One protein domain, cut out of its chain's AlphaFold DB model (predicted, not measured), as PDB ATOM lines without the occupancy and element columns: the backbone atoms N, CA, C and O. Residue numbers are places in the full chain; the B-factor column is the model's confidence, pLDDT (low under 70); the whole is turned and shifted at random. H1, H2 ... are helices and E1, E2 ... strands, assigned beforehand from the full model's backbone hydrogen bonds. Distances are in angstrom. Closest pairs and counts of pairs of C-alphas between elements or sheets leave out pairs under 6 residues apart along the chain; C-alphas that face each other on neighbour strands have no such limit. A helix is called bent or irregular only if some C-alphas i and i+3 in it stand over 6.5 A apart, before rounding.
ATOM      1  N   PHE A  66     216.275 238.693 229.152       82.50
ATOM      2  CA  PHE A  66     217.586 238.359 228.599       82.50
ATOM      3  C   PHE A  66     218.575 239.506 228.801       82.50
ATOM      4  O   PHE A  66     218.194 240.628 229.134       82.50
ATOM      5  N   LYS A  67     219.866 239.223 228.618       85.38
ATOM      6  CA  LYS A  67     220.945 240.196 228.810       85.38
ATOM      7  C   LYS A  67     221.833 240.253 227.578       85.38
ATOM      8  O   LYS A  67     222.102 239.222 226.966       85.38
ATOM      9  N   LEU A  68     222.299 241.448 227.242       88.06
ATOM     10  CA  LEU A  68     223.351 241.677 226.256       88.06
ATOM     11  C   LEU A  68     224.594 242.185 226.980       88.06
ATOM     12  O   LEU A  68     224.471 243.002 227.887       88.06
ATOM     13  N   THR A  69     225.780 241.746 226.569       88.06
ATOM     14  CA  THR A  69     227.015 242.436 226.962       88.06
ATOM     15  C   THR A  69     227.094 243.790 226.264       88.06
ATOM     16  O   THR A  69     226.464 243.998 225.220       88.06
ATOM     17  N   SER A  70     227.894 244.707 226.801       88.44
ATOM     18  CA  SER A  70     228.164 245.996 226.150       88.44
ATOM     19  C   SER A  70     228.688 245.832 224.716       88.44
ATOM     20  O   SER A  70     228.234 246.524 223.804       88.44
ATOM     21  N   GLN A  71     229.562 244.852 224.474       89.88
ATOM     22  CA  GLN A  71     230.025 244.515 223.128       89.88
ATOM     23  C   GLN A  71     228.856 244.099 222.227       89.88
ATOM     24  O   GLN A  71     228.701 244.624 221.120       89.88
ATOM     25  N   LYS A  72     227.990 243.198 222.711       90.31
ATOM     26  CA  LYS A  72     226.858 242.719 221.916       90.31
ATOM     27  C   LYS A  72     225.852 243.822 221.613       90.31
ATOM     28  O   LYS A  72     225.286 243.853 220.521       90.31
ATOM     29  N   TRP A  73     225.659 244.744 222.552       92.19
ATOM     30  CA  TRP A  73     224.859 245.944 222.339       92.19
ATOM     31  C   TRP A  73     225.370 246.752 221.146       92.19
ATOM     32  O   TRP A  73     224.587 247.038 220.242       92.19
ATOM     33  N   TYR A  74     226.668 247.060 221.080       90.44
ATOM     34  CA  TYR A  74     227.224 247.830 219.962       90.44
ATOM     35  C   TYR A  74     227.120 247.105 218.618       90.44
ATOM     36  O   TYR A  74     226.791 247.745 217.617       90.44
ATOM     37  N   GLU A  75     227.329 245.787 218.591       91.69
ATOM     38  CA  GLU A  75     227.150 244.963 217.387       91.69
ATOM     39  C   GLU A  75     225.702 244.990 216.877       91.69
ATOM     40  O   GLU A  75     225.450 245.119 215.677       91.69
ATOM     41  N   CYS A  76     224.734 244.861 217.786       90.19
ATOM     42  CA  CYS A  76     223.314 244.786 217.455       90.19
ATOM     43  C   CYS A  76     222.651 246.163 217.304       90.19
ATOM     44  O   CYS A  76     221.563 246.248 216.731       90.19
ATOM     45  N   LYS A  77     223.296 247.244 217.764       91.19
ATOM     46  CA  LYS A  77     222.751 248.609 217.777       91.19
ATOM     47  C   LYS A  77     222.141 249.052 216.444       91.19
ATOM     48  O   LYS A  77     221.044 249.604 216.490       91.19
ATOM     49  N   PRO A  78     222.757 248.820 215.265       90.81
ATOM     50  CA  PRO A  78     222.153 249.216 213.994       90.81
ATOM     51  C   PRO A  78     220.760 248.619 213.775       90.81
ATOM     52  O   PRO A  78     219.875 249.334 213.329       90.81
ATOM     53  N   LYS A  79     220.546 247.353 214.158       89.81
ATOM     54  CA  LYS A  79     219.240 246.684 214.053       89.81
ATOM     55  C   LYS A  79     218.264 247.159 215.130       89.81
ATOM     56  O   LYS A  79     217.069 247.261 214.889       89.81
ATOM     57  N   LEU A  80     218.770 247.444 216.330       88.12
ATOM     58  CA  LEU A  80     217.951 247.910 217.450       88.12
ATOM     59  C   LEU A  80     217.421 249.336 217.252       88.12
ATOM     60  O   LEU A  80     216.362 249.652 217.785       88.12
ATOM     61  N   LYS A  81     218.109 250.183 216.474       87.69
ATOM     62  CA  LYS A  81     217.665 251.554 216.159       87.69
ATOM     63  C   LYS A  81     216.310 251.615 215.452       87.69
ATOM     64  O   LYS A  81     215.602 252.601 215.623       87.69
ATOM     65  N   ASP A  82     215.951 250.573 214.707       85.88
ATOM     66  CA  ASP A  82     214.661 250.493 214.011       85.88
ATOM     67  C   ASP A  82     213.528 250.000 214.929       85.88
ATOM     68  O   ASP A  82     212.351 250.128 214.599       85.88
ATOM     69  N   LEU A  83     213.875 249.441 216.094       86.00
ATOM     70  CA  LEU A  83     212.943 248.795 217.026       86.00
ATOM     71  C   LEU A  83     212.754 249.569 218.331       86.00
ATOM     72  O   LEU A  83     211.736 249.419 219.003       86.00
ATOM     73  N   ILE A  84     213.749 250.363 218.713       87.12
ATOM     74  CA  ILE A  84     213.824 251.075 219.985       87.12
ATOM     75  C   ILE A  84     213.938 252.569 219.694       87.12
ATOM     76  O   ILE A  84     214.626 252.987 218.764       87.12
ATOM     77  N   SER A  85     213.287 253.401 220.514       86.19
ATOM     78  CA  SER A  85     213.346 254.849 220.326       86.19
ATOM     79  C   SER A  85     214.779 255.378 220.423       86.19
ATOM     80  O   SER A  85     215.567 254.952 221.268       86.19
ATOM     81  N   PHE A  86     215.094 256.371 219.590       88.38
ATOM     82  CA  PHE A  86     216.410 257.007 219.557       88.38
ATOM     83  C   PHE A  86     216.867 257.491 220.944       88.38
ATOM     84  O   PHE A  86     217.970 257.171 221.372       88.38
ATOM     85  N   SER A  87     215.973 258.141 221.702       88.19
ATOM     86  CA  SER A  87     216.258 258.587 223.074       88.19
ATOM     87  C   SER A  87     216.634 257.439 224.022       88.19
ATOM     88  O   SER A  87     217.448 257.624 224.923       88.19
ATOM     89  N   SER A  88     216.062 256.248 223.837       88.00
ATOM     90  CA  SER A  88     216.410 255.076 224.646       88.00
ATOM     91  C   SER A  88     217.794 254.543 224.281       88.00
ATOM     92  O   SER A  88     218.568 254.225 225.179       88.00
ATOM     93  N   ILE A  89     218.128 254.499 222.985       90.69
ATOM     94  CA  ILE A  89     219.470 254.125 222.513       90.69
ATOM     95  C   ILE A  89     220.523 255.082 223.081       90.69
ATOM     96  O   ILE A  89     221.518 254.621 223.633       90.69
ATOM     97  N   GLU A  90     220.287 256.395 223.006       91.00
ATOM     98  CA  GLU A  90     221.211 257.404 223.539       91.00
ATOM     99  C   GLU A  90     221.435 257.252 225.043       91.00
ATOM    100  O   GLU A  90     222.574 257.292 225.492       91.00
ATOM    101  N   LYS A  91     220.376 257.018 225.826       89.81
ATOM    102  CA  LYS A  91     220.491 256.837 227.281       89.81
ATOM    103  C   LYS A  91     221.330 255.623 227.673       89.81
ATOM    104  O   LYS A  91     222.008 255.680 228.701       89.81
ATOM    105  N   VAL A  92     221.255 254.538 226.897       90.12
ATOM    106  CA  VAL A  92     222.095 253.346 227.098       90.12
ATOM    107  C   VAL A  92     223.530 253.632 226.655       90.12
ATOM    108  O   VAL A  92     224.452 253.369 227.420       90.12
ATOM    109  N   ASP A  93     223.726 254.213 225.468       91.56
ATOM    110  CA  ASP A  93     225.054 254.545 224.931       91.56
ATOM    111  C   ASP A  93     225.815 255.520 225.847       91.56
ATOM    112  O   ASP A  93     227.001 255.318 226.109       91.56
ATOM    113  N   GLU A  94     225.141 256.552 226.362       90.00
ATOM    114  CA  GLU A  94     225.702 257.520 227.309       90.00
ATOM    115  C   GLU A  94     226.148 256.825 228.597       90.00
ATOM    116  O   GLU A  94     227.273 257.027 229.045       90.00
ATOM    117  N   TRP A  95     225.299 255.964 229.167       89.38
ATOM    118  CA  TRP A  95     225.634 255.246 230.396       89.38
ATOM    119  C   TRP A  95     226.818 254.295 230.195       89.38
ATOM    120  O   TRP A  95     227.756 254.318 230.986       89.38
ATOM    121  N   LEU A  96     226.820 253.516 229.107       89.19
ATOM    122  CA  LEU A  96     227.928 252.611 228.783       89.19
ATOM    123  C   LEU A  96     229.239 253.385 228.624       89.19
ATOM    124  O   LEU A  96     230.261 252.980 229.168       89.19
ATOM    125  N   SER A  97     229.191 254.522 227.927       89.31
ATOM    126  CA  SER A  97     230.364 255.374 227.717       89.31
ATOM    127  C   SER A  97     230.889 255.936 229.038       89.31
ATOM    128  O   SER A  97     232.093 255.897 229.277       89.31
ATOM    129  N   MET A  98     230.000 256.409 229.916       88.50
ATOM    130  CA  MET A  98     230.371 256.898 231.246       88.50
ATOM    131  C   MET A  98     231.043 255.805 232.082       88.50
ATOM    132  O   MET A  98     232.112 256.040 232.637       88.50
ATOM    133  N   LYS A  99     230.493 254.586 232.106       85.94
ATOM    134  CA  LYS A  99     231.086 253.480 232.873       85.94
ATOM    135  C   LYS A  99     232.418 252.990 232.330       85.94
ATOM    136  O   LYS A  99     233.306 252.658 233.108       85.94
ATOM    137  N   MET A 100     232.598 253.018 231.016       86.12
ATOM    138  CA  MET A 100     233.899 252.725 230.413       86.12
ATOM    139  C   MET A 100     234.938 253.803 230.747       86.12
ATOM    140  O   MET A 100     236.094 253.471 230.992       86.12
ATOM    141  N   LEU A 101     234.542 255.082 230.815       88.00
ATOM    142  CA  LEU A 101     235.423 256.170 231.266       88.00
ATOM    143  C   LEU A 101     235.802 256.043 232.748       88.00
ATOM    144  O   LEU A 101     236.916 256.402 233.124       88.00
ATOM    145  N   GLU A 102     234.902 255.509 233.573       85.06
ATOM    146  CA  GLU A 102     235.154 255.160 234.979       85.06
ATOM    147  C   GLU A 102     236.050 253.914 235.138       85.06
ATOM    148  O   GLU A 102     236.452 253.583 236.252       85.06
ATOM    149  N   GLY A 103     236.412 253.248 234.034       83.12
ATOM    150  CA  GLY A 103     237.330 252.108 234.017       83.12
ATOM    151  C   GLY A 103     236.664 250.744 234.188       83.12
ATOM    152  O   GLY A 103     237.371 249.767 234.420       83.12
ATOM    153  N   ILE A 104     235.334 250.652 234.071       83.69
ATOM    154  CA  ILE A 104     234.624 249.367 234.108       83.69
ATOM    155  C   ILE A 104     234.801 248.637 232.772       83.69
ATOM    156  O   ILE A 104     234.565 249.203 231.700       83.69
ATOM    157  N   GLU A 105     235.204 247.369 232.837       83.12
ATOM    158  CA  GLU A 105     235.455 246.547 231.655       83.12
ATOM    159  C   GLU A 105     234.159 246.169 230.922       83.12
ATOM    160  O   GLU A 105     233.082 246.048 231.505       83.12
ATOM    161  N   HIS A 106     234.265 245.938 229.611       80.75
ATOM    162  CA  HIS A 106     233.123 245.609 228.754       80.75
ATOM    163  C   HIS A 106     232.328 244.381 229.219       80.75
ATOM    164  O   HIS A 106     231.101 244.366 229.055       80.75
ATOM    165  N   ASP A 107     233.018 243.381 229.770       79.81
ATOM    166  CA  ASP A 107     232.435 242.113 230.217       79.81
ATOM    167  C   ASP A 107     231.650 242.257 231.526       79.81
ATOM    168  O   ASP A 107     230.723 241.484 231.774       79.81
ATOM    169  N   ASP A 108     231.941 243.299 232.306       81.38
ATOM    170  CA  ASP A 108     231.218 243.633 233.530       81.38
ATOM    171  C   ASP A 108     229.993 244.520 233.271       81.38
ATOM    172  O   ASP A 108     229.211 244.765 234.188       81.38
ATOM    173  N   LEU A 109     229.785 244.984 232.036       84.12
ATOM    174  CA  LEU A 109     228.665 245.842 231.645       84.12
ATOM    175  C   LEU A 109     227.608 245.050 230.874       84.12
ATOM    176  O   LEU A 109     227.839 244.581 229.754       84.12
ATOM    177  N   LEU A 110     226.404 244.965 231.441       85.31
ATOM    178  CA  LEU A 110     225.256 244.295 230.836       85.31
ATOM    179  C   LEU A 110     224.112 245.260 230.554       85.31
ATOM    180  O   LEU A 110     223.884 246.218 231.281       85.31
ATOM    181  N   ILE A 111     223.332 244.944 229.526       87.12
ATOM    182  CA  ILE A 111     222.051 245.567 229.222       87.12
ATOM    183  C   ILE A 111     220.979 244.495 229.388       87.12
ATOM    184  O   ILE A 111     220.877 243.569 228.580       87.12
ATOM    185  N   CYS A 112     220.190 244.603 230.450       84.38
ATOM    186  CA  CYS A 112     219.083 243.702 230.735       84.38
ATOM    187  C   CYS A 112     217.829 244.167 229.998       84.38
ATOM    188  O   CYS A 112     217.396 245.307 230.153       84.38
ATOM    189  N   PHE A 113     217.220 243.267 229.241       85.38
ATOM    190  CA  PHE A 113     215.894 243.434 228.672       85.38
ATOM    191  C   PHE A 113     214.923 242.578 229.462       85.38
ATOM    192  O   PHE A 113     215.169 241.396 229.705       85.38
ATOM    193  N   SER A 114     213.809 243.155 229.879       82.31
ATOM    194  CA  SER A 114     212.763 242.426 230.588       82.31
ATOM    195  C   SER A 114     211.413 242.842 230.063       82.31
ATOM    196  O   SER A 114     211.073 244.024 230.069       82.31
ATOM    197  N   ARG A 115     210.662 241.864 229.574       81.75
ATOM    198  CA  ARG A 115     209.300 242.053 229.106       81.75
ATOM    199  C   ARG A 115     208.379 242.118 230.312       81.75
ATOM    200  O   ARG A 115     208.461 241.281 231.210       81.75
ATOM    201  N   ILE A 116     207.540 243.140 230.328       74.06
ATOM    202  CA  ILE A 116     206.668 243.454 231.462       74.06
ATOM    203  C   ILE A 116     205.199 243.513 231.054       74.06
ATOM    204  O   ILE A 116     204.334 243.611 231.909       74.06
ATOM    205  N   HIS A 117     204.909 243.439 229.757       72.06
ATOM    206  CA  HIS A 117     203.570 243.197 229.247       72.06
ATOM    207  C   HIS A 117     203.650 242.692 227.805       72.06
ATOM    208  O   HIS A 117     204.486 243.182 227.048       72.06
ATOM    209  N   SER A 118     202.758 241.791 227.386       67.12
ATOM    210  CA  SER A 118     202.669 241.333 225.990       67.12
ATOM    211  C   SER A 118     201.227 241.332 225.493       67.12
ATOM    212  O   SER A 118     200.346 240.723 226.101       67.12
ATOM    213  N   LYS A 119     200.981 241.973 224.350       65.88
ATOM    214  CA  LYS A 119     199.698 241.892 223.646       65.88
ATOM    215  C   LYS A 119     199.667 240.695 222.699       65.88
ATOM    216  O   LYS A 119     200.701 240.194 222.259       65.88
ATOM    217  N   LEU A 120     198.452 240.289 222.327       58.72
ATOM    218  CA  LEU A 120     198.196 239.220 221.353       58.72
ATOM    219  C   LEU A 120     198.834 239.473 219.974       58.72
ATOM    220  O   LEU A 120     199.156 238.519 219.276       58.72
ATOM    221  N   ASP A 121     199.041 240.735 219.587       62.53
ATOM    222  CA  ASP A 121     199.685 241.123 218.323       62.53
ATOM    223  C   ASP A 121     201.228 241.108 218.386       62.53
ATOM    224  O   ASP A 121     201.889 241.501 217.428       62.53
ATOM    225  N   GLY A 122     201.818 240.671 219.505       64.12
ATOM    226  CA  GLY A 122     203.268 240.606 219.707       64.12
ATOM    227  C   GLY A 122     203.906 241.918 220.171       64.12
ATOM    228  O   GLY A 122     205.085 241.923 220.550       64.12
ATOM    229  N   LYS A 123     203.150 243.024 220.223       74.56
ATOM    230  CA  LYS A 123     203.635 244.280 220.807       74.56
ATOM    231  C   LYS A 123     203.727 244.143 222.312       74.56
ATOM    232  O   LYS A 123     202.740 243.855 222.989       74.56
ATOM    233  N   SER A 124     204.923 244.361 222.825       78.06
ATOM    234  CA  SER A 124     205.233 244.134 224.225       78.06
ATOM    235  C   SER A 124     205.884 245.364 224.838       78.06
ATOM    236  O   SER A 124     206.569 246.129 224.164       78.06
ATOM    237  N   GLU A 125     205.658 245.565 226.124       80.56
ATOM    238  CA  GLU A 125     206.324 246.596 226.909       80.56
ATOM    239  C   GLU A 125     207.598 245.997 227.501       80.56
ATOM    240  O   GLU A 125     207.579 244.893 228.056       80.56
ATOM    241  N   TYR A 126     208.704 246.722 227.376       84.06
ATOM    242  CA  TYR A 126     210.008 246.325 227.883       84.06
ATOM    243  C   TYR A 126     210.579 247.356 228.831       84.06
ATOM    244  O   TYR A 126     210.459 248.567 228.630       84.06
ATOM    245  N   ILE A 127     211.301 246.828 229.807       83.56
ATOM    246  CA  ILE A 127     212.333 247.538 230.538       83.56
ATOM    247  C   ILE A 127     213.672 247.205 229.908       83.56
ATOM    248  O   ILE A 127     213.990 246.034 229.687       83.56
ATOM    249  N   ILE A 128     214.455 248.246 229.665       86.81
ATOM    250  CA  ILE A 128     215.860 248.172 229.294       86.81
ATOM    251  C   ILE A 128     216.643 248.780 230.454       86.81
ATOM    252  O   ILE A 128     216.439 249.945 230.802       86.81
ATOM    253  N   MET A 129     217.504 247.978 231.067       83.75
ATOM    254  CA  MET A 129     218.257 248.348 232.260       83.75
ATOM    255  C   MET A 129     219.739 248.023 232.059       83.75
ATOM    256  O   MET A 129     220.123 246.854 232.165       83.75
ATOM    257  N   PRO A 130     220.582 249.018 231.739       84.50
ATOM    258  CA  PRO A 130     222.021 248.849 231.834       84.50
ATOM    259  C   PRO A 130     222.455 248.651 233.297       84.50
ATOM    260  O   PRO A 130     221.852 249.217 234.207       84.50
ATOM    261  N   THR A 131     223.460 247.809 233.532       80.00
ATOM    262  CA  THR A 131     223.915 247.417 234.872       80.00
ATOM    263  C   THR A 131     225.359 246.911 234.865       80.00
ATOM    264  O   THR A 131     225.832 246.395 233.852       80.00
ATOM    265  N   VAL A 132     226.043 247.040 236.005       77.94
ATOM    266  CA  VAL A 132     227.369 246.462 236.265       77.94
ATOM    267  C   VAL A 132     227.215 245.127 237.011       77.94
ATOM    268  O   VAL A 132     226.421 245.035 237.946       77.94
ATOM    269  N   ILE A 133     227.954 244.085 236.619       70.44
ATOM    270  CA  ILE A 133     227.864 242.739 237.222       70.44
ATOM    271  C   ILE A 133     228.531 242.677 238.604       70.44
ATOM    272  O   ILE A 133     228.070 241.935 239.471       70.44
ATOM    273  N   ASN A 134     229.622 243.419 238.810       58.03
ATOM    274  CA  ASN A 134     230.581 243.129 239.874       58.03
ATOM    275  C   ASN A 134     231.010 244.385 240.660       58.03
ATOM    276  O   ASN A 134     232.163 244.805 240.593       58.03
ATOM    277  N   SER A 135     230.097 244.999 241.421       51.50
ATOM    278  CA  SER A 135     230.470 246.011 242.420       51.50
ATOM    279  C   SER A 135     230.566 245.367 243.808       51.50
ATOM    280  O   SER A 135     229.581 244.880 244.359       51.50
ATOM    281  N   ALA A 136     231.775 245.353 244.383       44.91
ATOM    282  CA  ALA A 136     232.050 244.811 245.721       44.91
ATOM    283  C   ALA A 136     231.184 245.459 246.823       44.91
ATOM    284  O   ALA A 136     230.875 244.819 247.827       44.91
ATOM    285  N   ASP A 137     230.732 246.692 246.593       44.75
ATOM    286  CA  ASP A 137     229.617 247.304 247.299       44.75
ATOM    287  C   ASP A 137     228.362 247.212 246.421       44.75
ATOM    288  O   ASP A 137     228.117 248.033 245.538       44.75
ATOM    289  N   PHE A 138     227.542 246.192 246.679       47.06
ATOM    290  CA  PHE A 138     226.245 245.920 246.036       47.06
ATOM    291  C   PHE A 138     225.161 246.963 246.360       47.06
ATOM    292  O   PHE A 138     223.969 246.653 246.406       47.06
ATOM    293  N   ARG A 139     225.542 248.208 246.656       45.03
ATOM    294  CA  ARG A 139     224.567 249.274 246.844       45.03
ATOM    295  C   ARG A 139     224.084 249.675 245.460       45.03
ATOM    296  O   ARG A 139     224.837 250.255 244.691       45.03
ATOM    297  N   LEU A 140     222.803 249.440 245.193       48.09
ATOM    298  CA  LEU A 140     222.059 249.916 244.019       48.09
ATOM    299  C   LEU A 140     222.145 251.448 243.781       48.09
ATOM    300  O   LEU A 140     221.532 251.961 242.851       48.09
ATOM    301  N   LEU A 141     222.880 252.195 244.610       45.69
ATOM    302  CA  LEU A 141     222.838 253.647 244.735       45.69
ATOM    303  C   LEU A 141     223.333 254.418 243.502       45.69
ATOM    304  O   LEU A 141     222.839 255.523 243.297       45.69
ATOM    305  N   GLU A 142     224.225 253.875 242.665       46.19
ATOM    306  CA  GLU A 142     224.820 254.646 241.553       46.19
ATOM    307  C   GLU A 142     224.304 254.289 240.139       46.19
ATOM    308  O   GLU A 142     224.479 255.094 239.228       46.19
ATOM    309  N   ASP A 143     223.593 253.165 239.934       48.47
ATOM    310  CA  ASP A 143     223.416 252.566 238.589       48.47
ATOM    311  C   ASP A 143     222.002 252.111 238.199       48.47
ATOM    312  O   ASP A 143     221.792 251.081 237.556       48.47
ATOM    313  N   ARG A 144     220.990 252.906 238.543       58.66
ATOM    314  CA  ARG A 144     219.593 252.592 238.204       58.66
ATOM    315  C   ARG A 144     219.071 253.479 237.085       58.66
ATOM    316  O   ARG A 144     218.425 254.498 237.318       58.66
ATOM    317  N   ARG A 145     219.344 253.094 235.834       69.81
ATOM    318  CA  ARG A 145     218.654 253.660 234.662       69.81
ATOM    319  C   ARG A 145     217.605 252.670 234.165       69.81
ATOM    320  O   ARG A 145     217.931 251.693 233.505       69.81
ATOM    321  N   ILE A 146     216.338 252.950 234.451       74.81
ATOM    322  CA  ILE A 146     215.206 252.187 233.915       74.81
ATOM    323  C   ILE A 146     214.675 252.918 232.693       74.81
ATOM    324  O   ILE A 146     214.200 254.053 232.780       74.81
ATOM    325  N   ILE A 147     214.754 252.266 231.541       82.50
ATOM    326  CA  ILE A 147     214.249 252.803 230.284       82.50
ATOM    327  C   ILE A 147     213.048 251.966 229.862       82.50
ATOM    328  O   ILE A 147     213.135 250.747 229.756       82.50
ATOM    329  N   TYR A 148     211.924 252.635 229.623       80.69
ATOM    330  CA  TYR A 148     210.683 252.005 229.195       80.69
ATOM    331  C   TYR A 148     210.476 252.176 227.687       80.69
ATOM    332  O   TYR A 148     210.614 253.286 227.164       80.69
ATOM    333  N   GLY A 149     210.091 251.102 226.998       79.00
ATOM    334  CA  GLY A 149     209.767 251.137 225.571       79.00
ATOM    335  C   GLY A 149     208.739 250.084 225.161       79.00
ATOM    336  O   GLY A 149     208.694 248.996 225.724       79.00
ATOM    337  N   GLU A 150     207.916 250.401 224.157       82.31
ATOM    338  CA  GLU A 150     207.082 249.412 223.463       82.31
ATOM    339  C   GLU A 150     207.884 248.865 222.276       82.31
ATOM    340  O   GLU A 150     208.344 249.638 221.437       82.31
ATOM    341  N   ILE A 151     208.074 247.547 222.220       85.38
ATOM    342  CA  ILE A 151     208.852 246.860 221.185       85.38
ATOM    343  C   ILE A 151     208.053 245.641 220.719       85.38
ATOM    344  O   ILE A 151     207.466 244.914 221.524       85.38
ATOM    345  N   ASN A 152     208.036 245.378 219.414       85.25
ATOM    346  CA  ASN A 152     207.528 244.110 218.903       85.25
ATOM    347  C   ASN A 152     208.492 242.980 219.300       85.25
ATOM    348  O   ASN A 152     209.659 242.991 218.905       85.25
ATOM    349  N   HIS A 153     208.018 242.004 220.083       83.62
ATOM    350  CA  HIS A 153     208.863 240.899 220.553       83.62
ATOM    351  C   HIS A 153     209.436 240.082 219.391       83.62
ATOM    352  O   HIS A 153     210.571 239.625 219.480       83.62
ATOM    353  N   LEU A 154     208.686 239.914 218.299       81.31
ATOM    354  CA  LEU A 154     209.118 239.095 217.166       81.31
ATOM    355  C   LEU A 154     210.273 239.753 216.420       81.31
ATOM    356  O   LEU A 154     211.278 239.103 216.129       81.31
ATOM    357  N   ASP A 155     210.154 241.055 216.181       85.88
ATOM    358  CA  ASP A 155     211.192 241.833 215.513       85.88
ATOM    359  C   ASP A 155     212.447 241.921 216.390       85.88
ATOM    360  O   ASP A 155     213.563 241.768 215.896       85.88
ATOM    361  N   LEU A 156     212.273 242.070 217.709       87.38
ATOM    362  CA  LEU A 156     213.371 242.054 218.676       87.38
ATOM    363  C   LEU A 156     214.085 240.699 218.709       87.38
ATOM    364  O   LEU A 156     215.316 240.649 218.662       87.38
ATOM    365  N   ALA A 157     213.326 239.603 218.746       84.50
ATOM    366  CA  ALA A 157     213.872 238.253 218.701       84.50
ATOM    367  C   ALA A 157     214.648 238.008 217.404       84.50
ATOM    368  O   ALA A 157     215.748 237.466 217.448       84.50
ATOM    369  N   CYS A 158     214.134 238.476 216.265       84.25
ATOM    370  CA  CYS A 158     214.825 238.403 214.981       84.25
ATOM    371  C   CYS A 158     216.117 239.240 214.970       84.25
ATOM    372  O   CYS A 158     217.181 238.750 214.592       84.25
ATOM    373  N   ALA A 159     216.065 240.489 215.442       86.69
ATOM    374  CA  ALA A 159     217.222 241.385 215.467       86.69
ATOM    375  C   ALA A 159     218.376 240.840 216.323       86.69
ATOM    376  O   ALA A 159     219.549 241.016 215.970       86.69
ATOM    377  N   LEU A 160     218.033 240.169 217.424       86.25
ATOM    378  CA  LEU A 160     218.969 239.632 218.409       86.25
ATOM    379  C   LEU A 160     219.244 238.128 218.256       86.25
ATOM    380  O   LEU A 160     220.028 237.587 219.033       86.25
ATOM    381  N   ASN A 161     218.652 237.463 217.258       82.81
ATOM    382  CA  ASN A 161     218.704 236.007 217.076       82.81
ATOM    383  C   ASN A 161     218.311 235.226 218.348       82.81
ATOM    384  O   ASN A 161     218.973 234.258 218.726       82.81
ATOM    385  N   LEU A 162     217.252 235.665 219.034       81.94
ATOM    386  CA  LEU A 162     216.703 234.955 220.191       81.94
ATOM    387  C   LEU A 162     215.944 233.698 219.748       81.94
ATOM    388  O   LEU A 162     215.490 233.586 218.608       81.94
ATOM    389  N   SER A 163     215.788 232.755 220.679       78.00
ATOM    390  CA  SER A 163     215.040 231.519 220.448       78.00
ATOM    391  C   SER A 163     213.590 231.787 220.020       78.00
ATOM    392  O   SER A 163     212.950 232.732 220.484       78.00
TER     393      SER A 163
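Overview. This is residues 66 to 163 of the 290 residues of an uncharacterized protein of Xenorhabdus hominickii (UniProt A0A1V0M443). A strongly twisted sheet of four strands is covered on one face by two helices, H1 and H2, which lie side by side, run opposite ways and follow the strands, in two layers; no named helix lies over the other face. The short helix H3 follows the edge strand E4, beside the strands at the sheet's level, and packs on H1. The 98 printed residues hold three named helices and four named strands, in the order E1 H1 H2 E2 E3 E4 H3, and the class is mixed, helices and strands. The sheet's order is E1 E2 E3 E4, antiparallel throughout. The whole is compact, with a radius of gyration of the C-alphas of 13.6 A, yet elongated in outline, spanning 42 by 26 by 25 A.

Along the chain. In the sheet, E2 is residues 109 to 118, 27.0 A long, and E3 is residues 123 to 132, 28.4 A. E1, residues 66 to 69, spans 10.4 A from C-alpha 66 at (217.586, 238.359, 228.599). E4, residues 147 to 152, spans 15.8 A. H2, residues 86 to 101, is 22.3 A long and begins with C-alpha 86 at (216.410, 257.007, 219.557). H1, residues 70 to 80, spans 13.6 A and is irregular, with C-alphas 75 and 78 7.4 A apart. H3, residues 153 to 160, spans 10.4 A and ends with C-alpha 160 at (218.969, 239.632, 218.409).

Arrangement. E2, E3 and E4 form a meander, each strand the antiparallel neighbour of the one before; E2 and E3 are a hairpin, and so are E3 and E4. N 112 and O 129 are 2.8 A apart across E2 and E3, N 126 and O 149 2.8 A across E3 and E4, and N 68 and O 111 2.9 A across E1 and E2. E1 and E4 are edge strands and are apart. H2 is on the sheet at a height of 9.6 A, over E3, running along it at 8 degrees on the local plane; its closest C-alphas to E3 are those of Val 92 and Pro 130, 6.5 A apart. H1, on the same face, lies over E1 at a height of 8.2 A. H1 and H2 are close but not clearly touching, at a shallow tilt of 18 degrees, opposite ways; their closest C-alphas are those of Ser 70 and Leu 96, 7.1 A apart. H3 touches H1 at a steep tilt of 57 degrees, with the C-alphas of Lys 79 and Ala 159 closest at 5.8 A. H2 and H3 are apart. In H2 and H3 every O i to N i+4 pair is within hydrogen-bond range; in H1 5 of 7 are.

Size, cuts and confidence. The two C-alphas farthest apart, those of Gly 103 and Leu 120, are 43.1 A apart. The printed part has no cut. The link from E3 to E4, residues 133 to 146, is long. Mean pLDDT of the printed part is 79.7; residues 118 to 122 and 134 to 145 are under 70.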